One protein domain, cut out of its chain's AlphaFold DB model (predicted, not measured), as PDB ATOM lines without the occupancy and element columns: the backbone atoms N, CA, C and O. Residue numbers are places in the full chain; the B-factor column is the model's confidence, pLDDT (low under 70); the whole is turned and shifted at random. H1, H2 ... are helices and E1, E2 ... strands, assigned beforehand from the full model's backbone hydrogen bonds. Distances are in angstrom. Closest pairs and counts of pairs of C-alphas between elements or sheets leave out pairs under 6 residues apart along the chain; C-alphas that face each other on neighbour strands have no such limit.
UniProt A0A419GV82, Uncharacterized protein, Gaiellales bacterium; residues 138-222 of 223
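This is residues 138 to 222 of the 223 residues of an uncharacterized protein of Gaiellales bacterium (UniProt A0A419GV82). A small, strongly twisted sheet of three strands makes the middle of this domain, with the helix H3 packed slantwise over one face. The short helices H1 and H2 lie farther out: H1 grazes the sheet near the turn from E2 to E3, and H2 is off the sheet, before a long link whose residues 163 and 164 pair beside E1. The 85 printed residues include three named helices and three named strands, in the order H1, H2, E1, E2, E3, H3; the class is mixed, helices and strands. The sheet runs E1, E2, E3, antiparallel throughout, a meander, each strand the antiparallel neighbour of the one before. The whole is compact, with a radius of gyration of the C-alphas of 12.5 A and spans of 35 by 33 by 18 A.

Start at H1, residues 138 to 146: with residues 140 to 144 it only grazes the sheet of E1, residues 173 to 178, E2, residues 186 to 192, and E3, residues 198 to 201. Its closest C-alphas to E2 are those of Val 140 and Ala 192, 6.7 A. Next comes H2, residues 154 to 159, not on the sheet and apart from H1. Residues 163 to 164 then pair antiparallel with residues 176 to 177 of E1. E1 and E2 form a hairpin, their directions at 146 degrees; look for N 176 and O 188, 3.0 A apart, within hydrogen-bond range. E2 and E3 form another hairpin, at 125 degrees, with N 201 and O 189 at 2.8 A, also within range. H3, residues 210 to 220, is on the sheet at a height of 9.1 A, two layers with the helix on one face. It lies over E2 and only just over E1, on which 3 of its C-alphas fall. Its line stands at 30.0 degrees to E2 on the local plane, only just slantwise to the strands. Its closest C-alphas to E2 are those of Ala 213 and Cys 189, 6.0 A. In H1, H2 and H3 every O i to N i+4 pair is within hydrogen-bond range.

Find C-alpha 138 at (-40.007, -11.386, -4.869), where H1 begins; it runs 12.2 A to C-alpha 146. H2 covers 8.6 A. E1 runs 16.4 A from C-alpha 173 at (-47.172, -18.667, 3.564), E2 19.4 A and E3 9.6 A. H3 runs 15.7 A and ends at C-alpha 220, (-54.205, -23.923, 8.119).

The two C-alphas farthest apart are those of Asp 182 and Arg 222, 35.6 A. The printed part has no cut. The link from H2 to E1, residues 160 to 172, is long, and that from E2 to E3 is tight. The mean pLDDT of the printed part is 89.6, and no printed residue is under 70.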
ATOM      1  N   ALA A 138     -40.533 -12.696  -4.494       93.12
ATOM      2  CA  ALA A 138     -40.007 -11.386  -4.869       93.12
ATOM      3  C   ALA A 138     -41.006 -10.270  -4.532       93.12
ATOM      4  O   ALA A 138     -40.592  -9.216  -4.058       93.12
ATOM      5  N   ASP A 139     -42.306 -10.523  -4.705       91.69
ATOM      6  CA  ASP A 139     -43.354  -9.568  -4.333       91.69
ATOM      7  C   ASP A 139     -43.418  -9.377  -2.818       91.69
ATOM      8  O   ASP A 139     -43.471  -8.243  -2.357       91.69
ATOM      9  N   VAL A 140     -43.305 -10.471  -2.055       94.00
ATOM     10  CA  VAL A 140     -43.239 -10.430  -0.585       94.00
ATOM     11  C   VAL A 140     -42.059  -9.580  -0.112       94.00
ATOM     12  O   VAL A 140     -42.213  -8.708   0.737       94.00
ATOM     13  N   LYS A 141     -40.866  -9.813  -0.677       94.56
ATOM     14  CA  LYS A 141     -39.653  -9.055  -0.336       94.56
ATOM     15  C   LYS A 141     -39.797  -7.570  -0.653       94.56
ATOM     16  O   LYS A 141     -39.383  -6.741   0.150       94.56
ATOM     17  N   ARG A 142     -40.370  -7.250  -1.818       89.06
ATOM     18  CA  ARG A 142     -40.600  -5.871  -2.254       89.06
ATOM     19  C   ARG A 142     -41.569  -5.153  -1.316       89.06
ATOM     20  O   ARG A 142     -41.218  -4.094  -0.816       89.06
ATOM     21  N   ALA A 143     -42.715  -5.759  -1.012       87.31
ATOM     22  CA  ALA A 143     -43.705  -5.161  -0.120       87.31
ATOM     23  C   ALA A 143     -43.183  -4.974   1.308       87.31
ATOM     24  O   ALA A 143     -43.420  -3.928   1.900       87.31
ATOM     25  N   ASN A 144     -42.420  -5.938   1.842       90.75
ATOM     26  CA  ASN A 144     -41.787  -5.791   3.155       90.75
ATOM     27  C   ASN A 144     -40.809  -4.612   3.194       90.75
ATOM     28  O   ASN A 144     -40.794  -3.870   4.165       90.75
ATOM     29  N   HIS A 145     -40.017  -4.414   2.139       83.88
ATOM     30  CA  HIS A 145     -39.107  -3.273   2.051       83.88
ATOM     31  C   HIS A 145     -39.863  -1.943   1.890       83.88
ATOM     32  O   HIS A 145     -39.528  -0.959   2.543       83.88
ATOM     33  N   GLU A 146     -40.889  -1.897   1.037       75.94
ATOM     34  CA  GLU A 146     -41.717  -0.701   0.814       75.94
ATOM     35  C   GLU A 146     -42.468  -0.259   2.080       75.94
ATOM     36  O   GLU A 146     -42.669   0.939   2.271       75.94
ATOM     37  N   SER A 147     -42.813  -1.190   2.975       75.50
ATOM     38  CA  SER A 147     -43.392  -0.876   4.287       75.50
ATOM     39  C   SER A 147     -42.360  -0.541   5.374       75.50
ATOM     40  O   SER A 147     -42.728  -0.349   6.532       75.50
ATOM     41  N   GLY A 148     -41.072  -0.437   5.023       76.38
ATOM     42  CA  GLY A 148     -39.988  -0.142   5.966       76.38
ATOM     43  C   GLY A 148     -39.587  -1.332   6.846       76.38
ATOM     44  O   GLY A 148     -38.961  -1.151   7.888       76.38
ATOM     45  N   GLY A 149     -39.965  -2.549   6.458       74.00
ATOM     46  CA  GLY A 149     -39.635  -3.786   7.152       74.00
ATOM     47  C   GLY A 149     -38.211  -4.274   6.873       74.00
ATOM     48  O   GLY A 149     -37.720  -4.252   5.747       74.00
ATOM     49  N   PHE A 150     -37.565  -4.798   7.916       84.50
ATOM     50  CA  PHE A 150     -36.174  -5.270   7.871       84.50
ATOM     51  C   PHE A 150     -36.043  -6.799   7.772       84.50
ATOM     52  O   PHE A 150     -34.949  -7.349   7.918       84.50
ATOM     53  N   TRP A 151     -37.152  -7.521   7.576       88.00
ATOM     54  CA  TRP A 151     -37.194  -8.978   7.752       88.00
ATOM     55  C   TRP A 151     -36.268  -9.697   6.759       88.00
ATOM     56  O   TRP A 151     -35.544 -10.624   7.126       88.00
ATOM     57  N   PHE A 152     -36.252  -9.237   5.502       93.00
ATOM     58  CA  PHE A 152     -35.419  -9.803   4.433       93.00
ATOM     59  C   PHE A 152     -34.035  -9.156   4.311       93.00
ATOM     60  O   PHE A 152     -33.299  -9.481   3.373       93.00
ATOM     61  N   GLU A 153     -33.661  -8.245   5.212       88.69
ATOM     62  CA  GLU A 153     -32.354  -7.609   5.122       88.69
ATOM     63  C   GLU A 153     -31.217  -8.604   5.378       88.69
ATOM     64  O   GLU A 153     -31.307  -9.454   6.275       88.69
ATOM     65  N   PRO A 154     -30.091  -8.478   4.647       93.19
ATOM     66  CA  PRO A 154     -28.945  -9.360   4.834       93.19
ATOM     67  C   PRO A 154     -28.405  -9.389   6.268       93.19
ATOM     68  O   PRO A 154     -27.872 -10.415   6.686       93.19
ATOM     69  N   ALA A 155     -28.516  -8.284   7.014       88.31
ATOM     70  CA  ALA A 155     -28.092  -8.213   8.411       88.31
ATOM     71  C   ALA A 155     -29.017  -9.040   9.321       88.31
ATOM     72  O   ALA A 155     -28.540  -9.945  10.011       88.31
ATOM     73  N   THR A 156     -30.331  -8.810   9.243       82.56
ATOM     74  CA  THR A 156     -31.362  -9.542   9.998       82.56
ATOM     75  C   THR A 156     -31.304 -11.044   9.735       82.56
ATOM     76  O   THR A 156     -31.247 -11.848  10.664       82.56
ATOM     77  N   MET A 157     -31.244 -11.450   8.462       93.44
ATOM     78  CA  MET A 157     -31.181 -12.868   8.103       93.44
ATOM     79  C   MET A 157     -29.882 -13.535   8.576       93.44
ATOM     80  O   MET A 157     -29.896 -14.707   8.950       93.44
ATOM     81  N   ARG A 158     -28.755 -12.809   8.579       93.19
ATOM     82  CA  ARG A 158     -27.465 -13.332   9.054       93.19
ATOM     83  C   ARG A 158     -27.459 -13.537  10.562       93.19
ATOM     84  O   ARG A 158     -26.962 -14.571  10.998       93.19
ATOM     85  N   TYR A 159     -28.035 -12.602  11.318       86.94
ATOM     86  CA  TYR A 159     -28.125 -12.682  12.778       86.94
ATOM     87  C   TYR A 159     -28.786 -13.993  13.238       86.94
ATOM     88  O   TYR A 159     -28.236 -14.707  14.068       86.94
ATOM     89  N   PHE A 160     -29.901 -14.379  12.611       85.38
ATOM     90  CA  PHE A 160     -30.623 -15.624  12.924       85.38
ATOM     91  C   PHE A 160     -30.170 -16.851  12.110       85.38
ATOM     92  O   PHE A 160     -30.748 -17.938  12.224       85.38
ATOM     93  N   GLN A 161     -29.167 -16.683  11.241       93.81
ATOM     94  CA  GLN A 161     -28.768 -17.675  10.236       93.81
ATOM     95  C   GLN A 161     -29.975 -18.227   9.443       93.81
ATOM     96  O   GLN A 161     -30.071 -19.436   9.174       93.81
ATOM     97  N   THR A 162     -30.911 -17.344   9.090       95.31
ATOM     98  CA  THR A 162     -32.178 -17.676   8.435       95.31
ATOM     99  C   THR A 162     -31.951 -18.160   7.008       95.31
ATOM    100  O   THR A 162     -31.240 -17.532   6.221       95.31
ATOM    101  N   LYS A 163     -32.616 -19.255   6.639       96.44
ATOM    102  CA  LYS A 163     -32.772 -19.709   5.253       96.44
ATOM    103  C   LYS A 163     -34.253 -19.773   4.907       96.44
ATOM    104  O   LYS A 163     -35.059 -20.203   5.722       96.44
ATOM    105  N   ILE A 164     -34.603 -19.344   3.699       97.44
ATOM    106  CA  ILE A 164     -35.953 -19.509   3.149       97.44
ATOM    107  C   ILE A 164     -35.983 -20.879   2.464       97.44
ATOM    108  O   ILE A 164     -35.260 -21.092   1.495       97.44
ATOM    109  N   GLU A 165     -36.782 -21.804   2.988       97.69
ATOM    110  CA  GLU A 165     -36.781 -23.224   2.595       97.69
ATOM    111  C   GLU A 165     -37.808 -23.544   1.506       97.69
ATOM    112  O   GLU A 165     -37.746 -24.589   0.855       97.69
ATOM    113  N   THR A 166     -38.788 -22.663   1.305       95.31
ATOM    114  CA  THR A 166     -39.849 -22.866   0.317       95.31
ATOM    115  C   THR A 166     -40.050 -21.637  -0.548       95.31
ATOM    116  O   THR A 166     -39.809 -20.502  -0.140       95.31
ATOM    117  N   SER A 167     -40.594 -21.863  -1.742       93.81
ATOM    118  CA  SER A 167     -41.348 -20.821  -2.427       93.81
ATOM    119  C   SER A 167     -42.569 -20.417  -1.596       93.81
ATOM    120  O   SER A 167     -42.932 -21.081  -0.620       93.81
ATOM    121  N   LEU A 168     -43.237 -19.357  -2.034       93.31
ATOM    122  CA  LEU A 168     -44.512 -18.957  -1.473       93.31
ATOM    123  C   LEU A 168     -45.556 -20.072  -1.668       93.31
ATOM    124  O   LEU A 168     -45.649 -20.691  -2.729       93.31
ATOM    125  N   ILE A 169     -46.324 -20.339  -0.623       90.81
ATOM    126  CA  ILE A 169     -47.360 -21.358  -0.508       90.81
ATOM    127  C   ILE A 169     -48.685 -20.614  -0.378       90.81
ATOM    128  O   ILE A 169     -48.853 -19.769   0.501       90.81
ATOM    129  N   ALA A 170     -49.622 -20.916  -1.280       86.06
ATOM    130  CA  ALA A 170     -50.945 -20.288  -1.325       86.06
ATOM    131  C   ALA A 170     -50.909 -18.744  -1.320       86.06
ATOM    132  O   ALA A 170     -51.804 -18.108  -0.777       86.06
ATOM    133  N   GLY A 171     -49.863 -18.147  -1.901       88.50
ATOM    134  CA  GLY A 171     -49.746 -16.694  -2.036       88.50
ATOM    135  C   GLY A 171     -49.527 -15.925  -0.726       88.50
ATOM    136  O   GLY A 171     -49.603 -14.700  -0.732       88.50
ATOM    137  N   ARG A 172     -49.270 -16.618   0.391       89.25
ATOM    138  CA  ARG A 172     -49.237 -16.009   1.731       89.25
ATOM    139  C   ARG A 172     -48.209 -16.637   2.669       89.25
ATOM    140  O   ARG A 172     -47.564 -15.921   3.424       89.25
ATOM    141  N   TYR A 173     -48.023 -17.953   2.612       94.19
ATOM    142  CA  TYR A 173     -47.172 -18.667   3.564       94.19
ATOM    143  C   TYR A 173     -45.823 -19.049   2.976       94.19
ATOM    144  O   TYR A 173     -45.711 -19.341   1.793       94.19
ATOM    145  N   PHE A 174     -44.795 -19.146   3.801       97.12
ATOM    146  CA  PHE A 174     -43.529 -19.769   3.424       97.12
ATOM    147  C   PHE A 174     -42.859 -20.355   4.662       97.12
ATOM    148  O   PHE A 174     -43.220 -20.025   5.787       97.12
ATOM    149  N   VAL A 175     -41.907 -21.264   4.469       98.00
ATOM    150  CA  VAL A 175     -41.160 -21.856   5.580       98.00
ATOM    151  C   VAL A 175     -39.756 -21.288   5.602       98.00
ATOM    152  O   VAL A 175     -39.077 -21.212   4.572       98.00
ATOM    153  N   THR A 176     -39.316 -20.923   6.796       97.88
ATOM    154  CA  THR A 176     -37.935 -20.559   7.077       97.88
ATOM    155  C   THR A 176     -37.309 -21.584   7.992       97.88
ATOM    156  O   THR A 176     -37.999 -22.359   8.655       97.88
ATOM    157  N   SER A 177     -35.987 -21.600   8.011       97.50
ATOM    158  CA  SER A 177     -35.236 -22.319   9.016       97.50
ATOM    159  C   SER A 177     -34.183 -21.412   9.628       97.50
ATOM    160  O   SER A 177     -33.545 -20.618   8.934       97.50
ATOM    161  N   GLU A 178     -33.982 -21.543  10.928       95.06
ATOM    162  CA  GLU A 178     -33.075 -20.722  11.720       95.06
ATOM    163  C   GLU A 178     -32.131 -21.621  12.519       95.06
ATOM    164  O   GLU A 178     -32.412 -22.802  12.758       95.06
ATOM    165  N   ARG A 179     -30.969 -21.080  12.885       92.12
ATOM    166  CA  ARG A 179     -30.011 -21.777  13.744       92.12
ATOM    167  C   ARG A 179     -29.401 -20.796  14.731       92.12
ATOM    168  O   ARG A 179     -28.842 -19.788  14.308       92.12
ATOM    169  N   HIS A 180     -29.479 -21.139  16.011       80.12
ATOM    170  CA  HIS A 180     -28.787 -20.438  17.081       80.12
ATOM    171  C   HIS A 180     -27.544 -21.240  17.474       80.12
ATOM    172  O   HIS A 180     -27.672 -22.384  17.894       80.12
ATOM    173  N   GLU A 181     -26.357 -20.656  17.290       81.19
ATOM    174  CA  GLU A 181     -25.071 -21.278  17.649       81.19
ATOM    175  C   GLU A 181     -24.957 -22.744  17.172       81.19
ATOM    176  O   GLU A 181     -25.107 -23.017  15.972       81.19
ATOM    177  N   ASP A 182     -24.713 -23.669  18.102       83.19
ATOM    178  CA  ASP A 182     -24.544 -25.104  17.863       83.19
ATOM    179  C   ASP A 182     -25.857 -25.897  17.969       83.19
ATOM    180  O   ASP A 182     -25.868 -27.124  17.830       83.19
ATOM    181  N   GLU A 183     -26.991 -25.222  18.178       86.69
ATOM    182  CA  GLU A 183     -28.275 -25.901  18.244       86.69
ATOM    183  C   GLU A 183     -28.695 -26.457  16.873       86.69
ATOM    184  O   GLU A 183     -28.398 -25.884  15.813       86.69
ATOM    185  N   PRO A 184     -29.419 -27.590  16.835       91.00
ATOM    186  CA  PRO A 184     -29.873 -28.139  15.571       91.00
ATOM    187  C   PRO A 184     -30.862 -27.188  14.888       91.00
ATOM    188  O   PRO A 184     -31.798 -26.704  15.518       91.00
ATOM    189  N   ARG A 185     -30.708 -26.996  13.572       95.00
ATOM    190  CA  ARG A 185     -31.597 -26.152  12.760       95.00
ATOM    191  C   ARG A 185     -33.070 -26.533  12.956       95.00
ATOM    192  O   ARG A 185     -33.428 -27.716  12.924       95.00
ATOM    193  N   ARG A 186     -33.913 -25.523  13.143       97.25
ATOM    194  CA  ARG A 186     -35.366 -25.647  13.334       97.25
ATOM    195  C   ARG A 186     -36.105 -24.849  12.275       97.25
ATOM    196  O   ARG A 186     -35.506 -23.997  11.626       97.25
ATOM    197  N   TYR A 187     -37.383 -25.158  12.090       97.88
ATOM    198  CA  TYR A 187     -38.215 -24.574  11.044       97.88
ATOM    199  C   TYR A 187     -39.360 -23.764  11.643       97.88
ATOM    200  O   TYR A 187     -39.963 -24.164  12.643       97.88
ATOM    201  N   THR A 188     -39.681 -22.659  10.980       97.31
ATOM    202  CA  THR A 188     -40.752 -21.735  11.352       97.31
ATOM    203  C   THR A 188     -41.675 -21.527  10.153       97.31
ATOM    204  O   THR A 188     -41.217 -21.257   9.039       97.31
ATOM    205  N   CYS A 189     -42.984 -21.647  10.364       96.81
ATOM    206  CA  CYS A 189     -43.980 -21.246   9.375       96.81
ATOM    207  C   CYS A 189     -44.134 -19.728   9.428       96.81
ATOM    208  O   CYS A 189     -44.332 -19.166  10.502       96.81
ATOM    209  N   ARG A 190     -44.034 -19.063   8.281       96.62
ATOM    210  CA  ARG A 190     -44.171 -17.614   8.157       96.62
ATOM    211  C   ARG A 190     -45.387 -17.266   7.328       96.62
ATOM    212  O   ARG A 190     -45.697 -17.955   6.356       96.62
ATOM    213  N   GLU A 191     -46.026 -16.176   7.702       92.81
ATOM    214  CA  GLU A 191     -47.124 -15.563   6.979       92.81
ATOM    215  C   GLU A 191     -46.709 -14.166   6.538       92.81
ATOM    216  O   GLU A 191     -46.222 -13.377   7.341       92.81
ATOM    217  N   ALA A 192     -46.881 -13.879   5.252       93.38
ATOM    218  CA  ALA A 192     -46.729 -12.544   4.710       93.38
ATOM    219  C   ALA A 192     -48.098 -11.855   4.690       93.38
ATOM    220  O   ALA A 192     -49.018 -12.310   4.004       93.38
ATOM    221  N   LEU A 193     -48.221 -10.775   5.454       84.69
ATOM    222  CA  LEU A 193     -49.456 -10.021   5.621       84.69
ATOM    223  C   LEU A 193     -49.672  -8.998   4.488       84.69
ATOM    224  O   LEU A 193     -48.737  -8.698   3.731       84.69
ATOM    225  N   PRO A 194     -50.907  -8.465   4.349       81.25
ATOM    226  CA  PRO A 194     -51.261  -7.477   3.325       81.25
ATOM    227  C   PRO A 194     -50.429  -6.197   3.315       81.25
ATOM    228  O   PRO A 194     -50.220  -5.604   2.260       81.25
ATOM    229  N   ASP A 195     -49.944  -5.785   4.480       76.94
ATOM    230  CA  ASP A 195     -49.155  -4.571   4.692       76.94
ATOM    231  C   ASP A 195     -47.642  -4.776   4.478       76.94
ATOM    232  O   ASP A 195     -46.842  -3.883   4.755       76.94
ATOM    233  N   GLY A 196     -47.220  -5.955   4.011       83.50
ATOM    234  CA  GLY A 196     -45.803  -6.280   3.846       83.50
ATOM    235  C   GLY A 196     -45.135  -6.843   5.097       83.50
ATOM    236  O   GLY A 196     -43.988  -7.284   5.006       83.50
ATOM    237  N   SER A 197     -45.796  -6.866   6.256       83.06
ATOM    238  CA  SER A 197     -45.215  -7.434   7.475       83.06
ATOM    239  C   SER A 197     -45.166  -8.967   7.424       83.06
ATOM    240  O   SER A 197     -45.906  -9.618   6.680       83.06
ATOM    241  N   ILE A 198     -44.228  -9.555   8.176       92.12
ATOM    242  CA  ILE A 198     -44.019 -11.007   8.236       92.12
ATOM    243  C   ILE A 198     -44.209 -11.481   9.669       92.12
ATOM    244  O   ILE A 198     -43.468 -11.068  10.564       92.12
ATOM    245  N   GLU A 199     -45.124 -12.424   9.866       86.50
ATOM    246  CA  GLU A 199     -45.402 -13.018  11.171       86.50
ATOM    247  C   GLU A 199     -45.024 -14.499  11.224       86.50
ATOM    248  O   GLU A 199     -44.954 -15.198  10.208       86.50
ATOM    249  N   SER A 200     -44.748 -14.987  12.435       89.00
ATOM    250  CA  SER A 200     -44.648 -16.422  12.698       89.00
ATOM    251  C   SER A 200     -46.042 -16.995  12.884       89.00
ATOM    252  O   SER A 200     -46.797 -16.527  13.731       89.00
ATOM    253  N   VAL A 201     -46.350 -18.064  12.160       83.50
ATOM    254  CA  VAL A 201     -47.557 -18.840  12.415       83.50
ATOM    255  C   VAL A 201     -47.223 -19.937  13.411       83.50
ATOM    256  O   VAL A 201     -46.542 -20.908  13.074       83.50
ATOM    257  N   GLY A 202     -47.683 -19.756  14.646       82.81
ATOM    258  CA  GLY A 202     -47.263 -20.574  15.779       82.81
ATOM    259  C   GLY A 202     -45.961 -20.066  16.403       82.81
ATOM    260  O   GLY A 202     -45.658 -18.874  16.374       82.81
ATOM    261  N   GLN A 203     -45.197 -20.971  17.009       87.38
ATOM    262  CA  GLN A 203     -43.974 -20.620  17.729       87.38
ATOM    263  C   GLN A 203     -42.756 -20.549  16.794       87.38
ATOM    264  O   GLN A 203     -42.626 -21.297  15.822       87.38
ATOM    265  N   PHE A 204     -41.824 -19.646  17.106       87.06
ATOM    266  CA  PHE A 204     -40.525 -19.594  16.437       87.06
ATOM    267  C   PHE A 204     -39.750 -20.892  16.689       87.06
ATOM    268  O   PHE A 204     -39.724 -21.380  17.817       87.06
ATOM    269  N   GLN A 205     -39.129 -21.449  15.645       92.12
ATOM    270  CA  GLN A 205     -38.387 -22.714  15.705       92.12
ATOM    271  C   GLN A 205     -39.210 -23.929  16.192       92.12
ATOM    272  O   GLN A 205     -38.657 -24.902  16.708       92.12
ATOM    273  N   GLN A 206     -40.531 -23.910  15.988       93.88
ATOM    274  CA  GLN A 206     -41.443 -24.947  16.480       93.88
ATOM    275  C   GLN A 206     -41.193 -26.337  15.878       93.88
ATOM    276  O   GLN A 206     -41.398 -27.346  16.554       93.88
ATOM    277  N   TYR A 207     -40.780 -26.420  14.610       96.38
ATOM    278  CA  TYR A 207     -40.743 -27.692  13.885       96.38
ATOM    279  C   TYR A 207     -39.325 -28.237  13.737       96.38
ATOM    280  O   TYR A 207     -38.361 -27.504  13.497       96.38
ATOM    281  N   ARG A 208     -39.195 -29.564  13.833       96.19
ATOM    282  CA  ARG A 208     -37.910 -30.265  13.695       96.19
ATOM    283  C   ARG A 208     -37.574 -30.543  12.240       96.19
ATOM    284  O   ARG A 208     -36.400 -30.675  11.902       96.19
ATOM    285  N   THR A 209     -38.590 -30.643  11.385       97.25
ATOM    286  CA  THR A 209     -38.416 -30.951   9.964       97.25
ATOM    287  C   THR A 209     -39.213 -30.008   9.065       97.25
ATOM    288  O   THR A 209     -40.285 -29.522   9.422       97.25
ATOM    289  N   LEU A 210     -38.724 -29.811   7.835       96.62
ATOM    290  CA  LEU A 210     -39.452 -29.069   6.800       96.62
ATOM    291  C   LEU A 210     -40.814 -29.709   6.480       96.62
ATOM    292  O   LEU A 210     -41.767 -29.014   6.132       96.62
ATOM    293  N   LYS A 211     -40.907 -31.040   6.577       96.94
ATOM    294  CA  LYS A 211     -42.143 -31.781   6.314       96.94
ATOM    295  C   LYS A 211     -43.233 -31.402   7.320       96.94
ATOM    296  O   LYS A 211     -44.326 -31.055   6.888       96.94
ATOM    297  N   GLU A 212     -42.906 -31.389   8.612       96.31
ATOM    298  CA  GLU A 212     -43.829 -30.979   9.684       96.31
ATOM    299  C   GLU A 212     -44.347 -29.551   9.469       96.31
ATOM    300  O   GLU A 212     -45.554 -29.319   9.502       96.31
ATOM    301  N   ALA A 213     -43.457 -28.602   9.159       96.44
ATOM    302  CA  ALA A 213     -43.842 -27.216   8.888       96.44
ATOM    303  C   ALA A 213     -44.798 -27.101   7.680       96.44
ATOM    304  O   ALA A 213     -45.806 -26.392   7.719       96.44
ATOM    305  N   ARG A 214     -44.538 -27.850   6.599       94.56
ATOM    306  CA  ARG A 214     -45.427 -27.880   5.421       94.56
ATOM    307  C   ARG A 214     -46.776 -28.526   5.727       94.56
ATOM    308  O   ARG A 214     -47.788 -28.069   5.201       94.56
ATOM    309  N   GLU A 215     -46.803 -29.569   6.550       91.69
ATOM    310  CA  GLU A 215     -48.042 -30.214   6.997       91.69
ATOM    311  C   GLU A 215     -48.882 -29.283   7.877       91.69
ATOM    312  O   GLU A 215     -50.104 -29.251   7.712       91.69
ATOM    313  N   ALA A 216     -48.238 -28.477   8.726       89.62
ATOM    314  CA  ALA A 216     -48.894 -27.451   9.529       89.62
ATOM    315  C   ALA A 216     -49.533 -26.360   8.658       89.62
ATOM    316  O   ALA A 216     -50.726 -26.100   8.801       89.62
ATOM    317  N   ILE A 217     -48.800 -25.801   7.683       91.19
ATOM    318  CA  ILE A 217     -49.372 -24.847   6.710       91.19
ATOM    319  C   ILE A 217     -50.527 -25.490   5.944       91.19
ATOM    320  O   ILE A 217     -51.580 -24.884   5.773       91.19
ATOM    321  N   ALA A 218     -50.370 -26.740   5.509       83.94
ATOM    322  CA  ALA A 218     -51.454 -27.449   4.846       83.94
ATOM    323  C   ALA A 218     -52.679 -27.623   5.764       83.94
ATOM    324  O   ALA A 218     -53.788 -27.684   5.249       83.94
ATOM    325  N   GLY A 219     -52.492 -27.718   7.085       79.56
ATOM    326  CA  GLY A 219     -53.562 -27.709   8.088       79.56
ATOM    327  C   GLY A 219     -54.325 -26.394   8.136       79.56
ATOM    328  O   GLY A 219     -55.547 -26.425   8.071       79.56
ATOM    329  N   LEU A 220     -53.612 -25.268   8.146       79.06
ATOM    330  CA  LEU A 220     -54.205 -23.923   8.119       79.06
ATOM    331  C   LEU A 220     -54.994 -23.652   6.837       79.06
ATOM    332  O   LEU A 220     -55.991 -22.951   6.847       79.06
ATOM    333  N   LEU A 221     -54.560 -24.222   5.713       76.56
ATOM    334  CA  LEU A 221     -55.274 -24.095   4.440       76.56
ATOM    335  C   LEU A 221     -56.523 -24.988   4.354       76.56
ATOM    336  O   LEU A 221     -57.247 -24.920   3.360       76.56
ATOM    337  N   ARG A 222     -56.733 -25.879   5.331       71.00
ATOM    338  CA  ARG A 222     -57.909 -26.756   5.425       71.00
ATOM    339  C   ARG A 222     -58.955 -26.254   6.424       71.00
ATOM    340  O   ARG A 222     -60.064 -26.778   6.377       71.00
TER     341      ARG A 222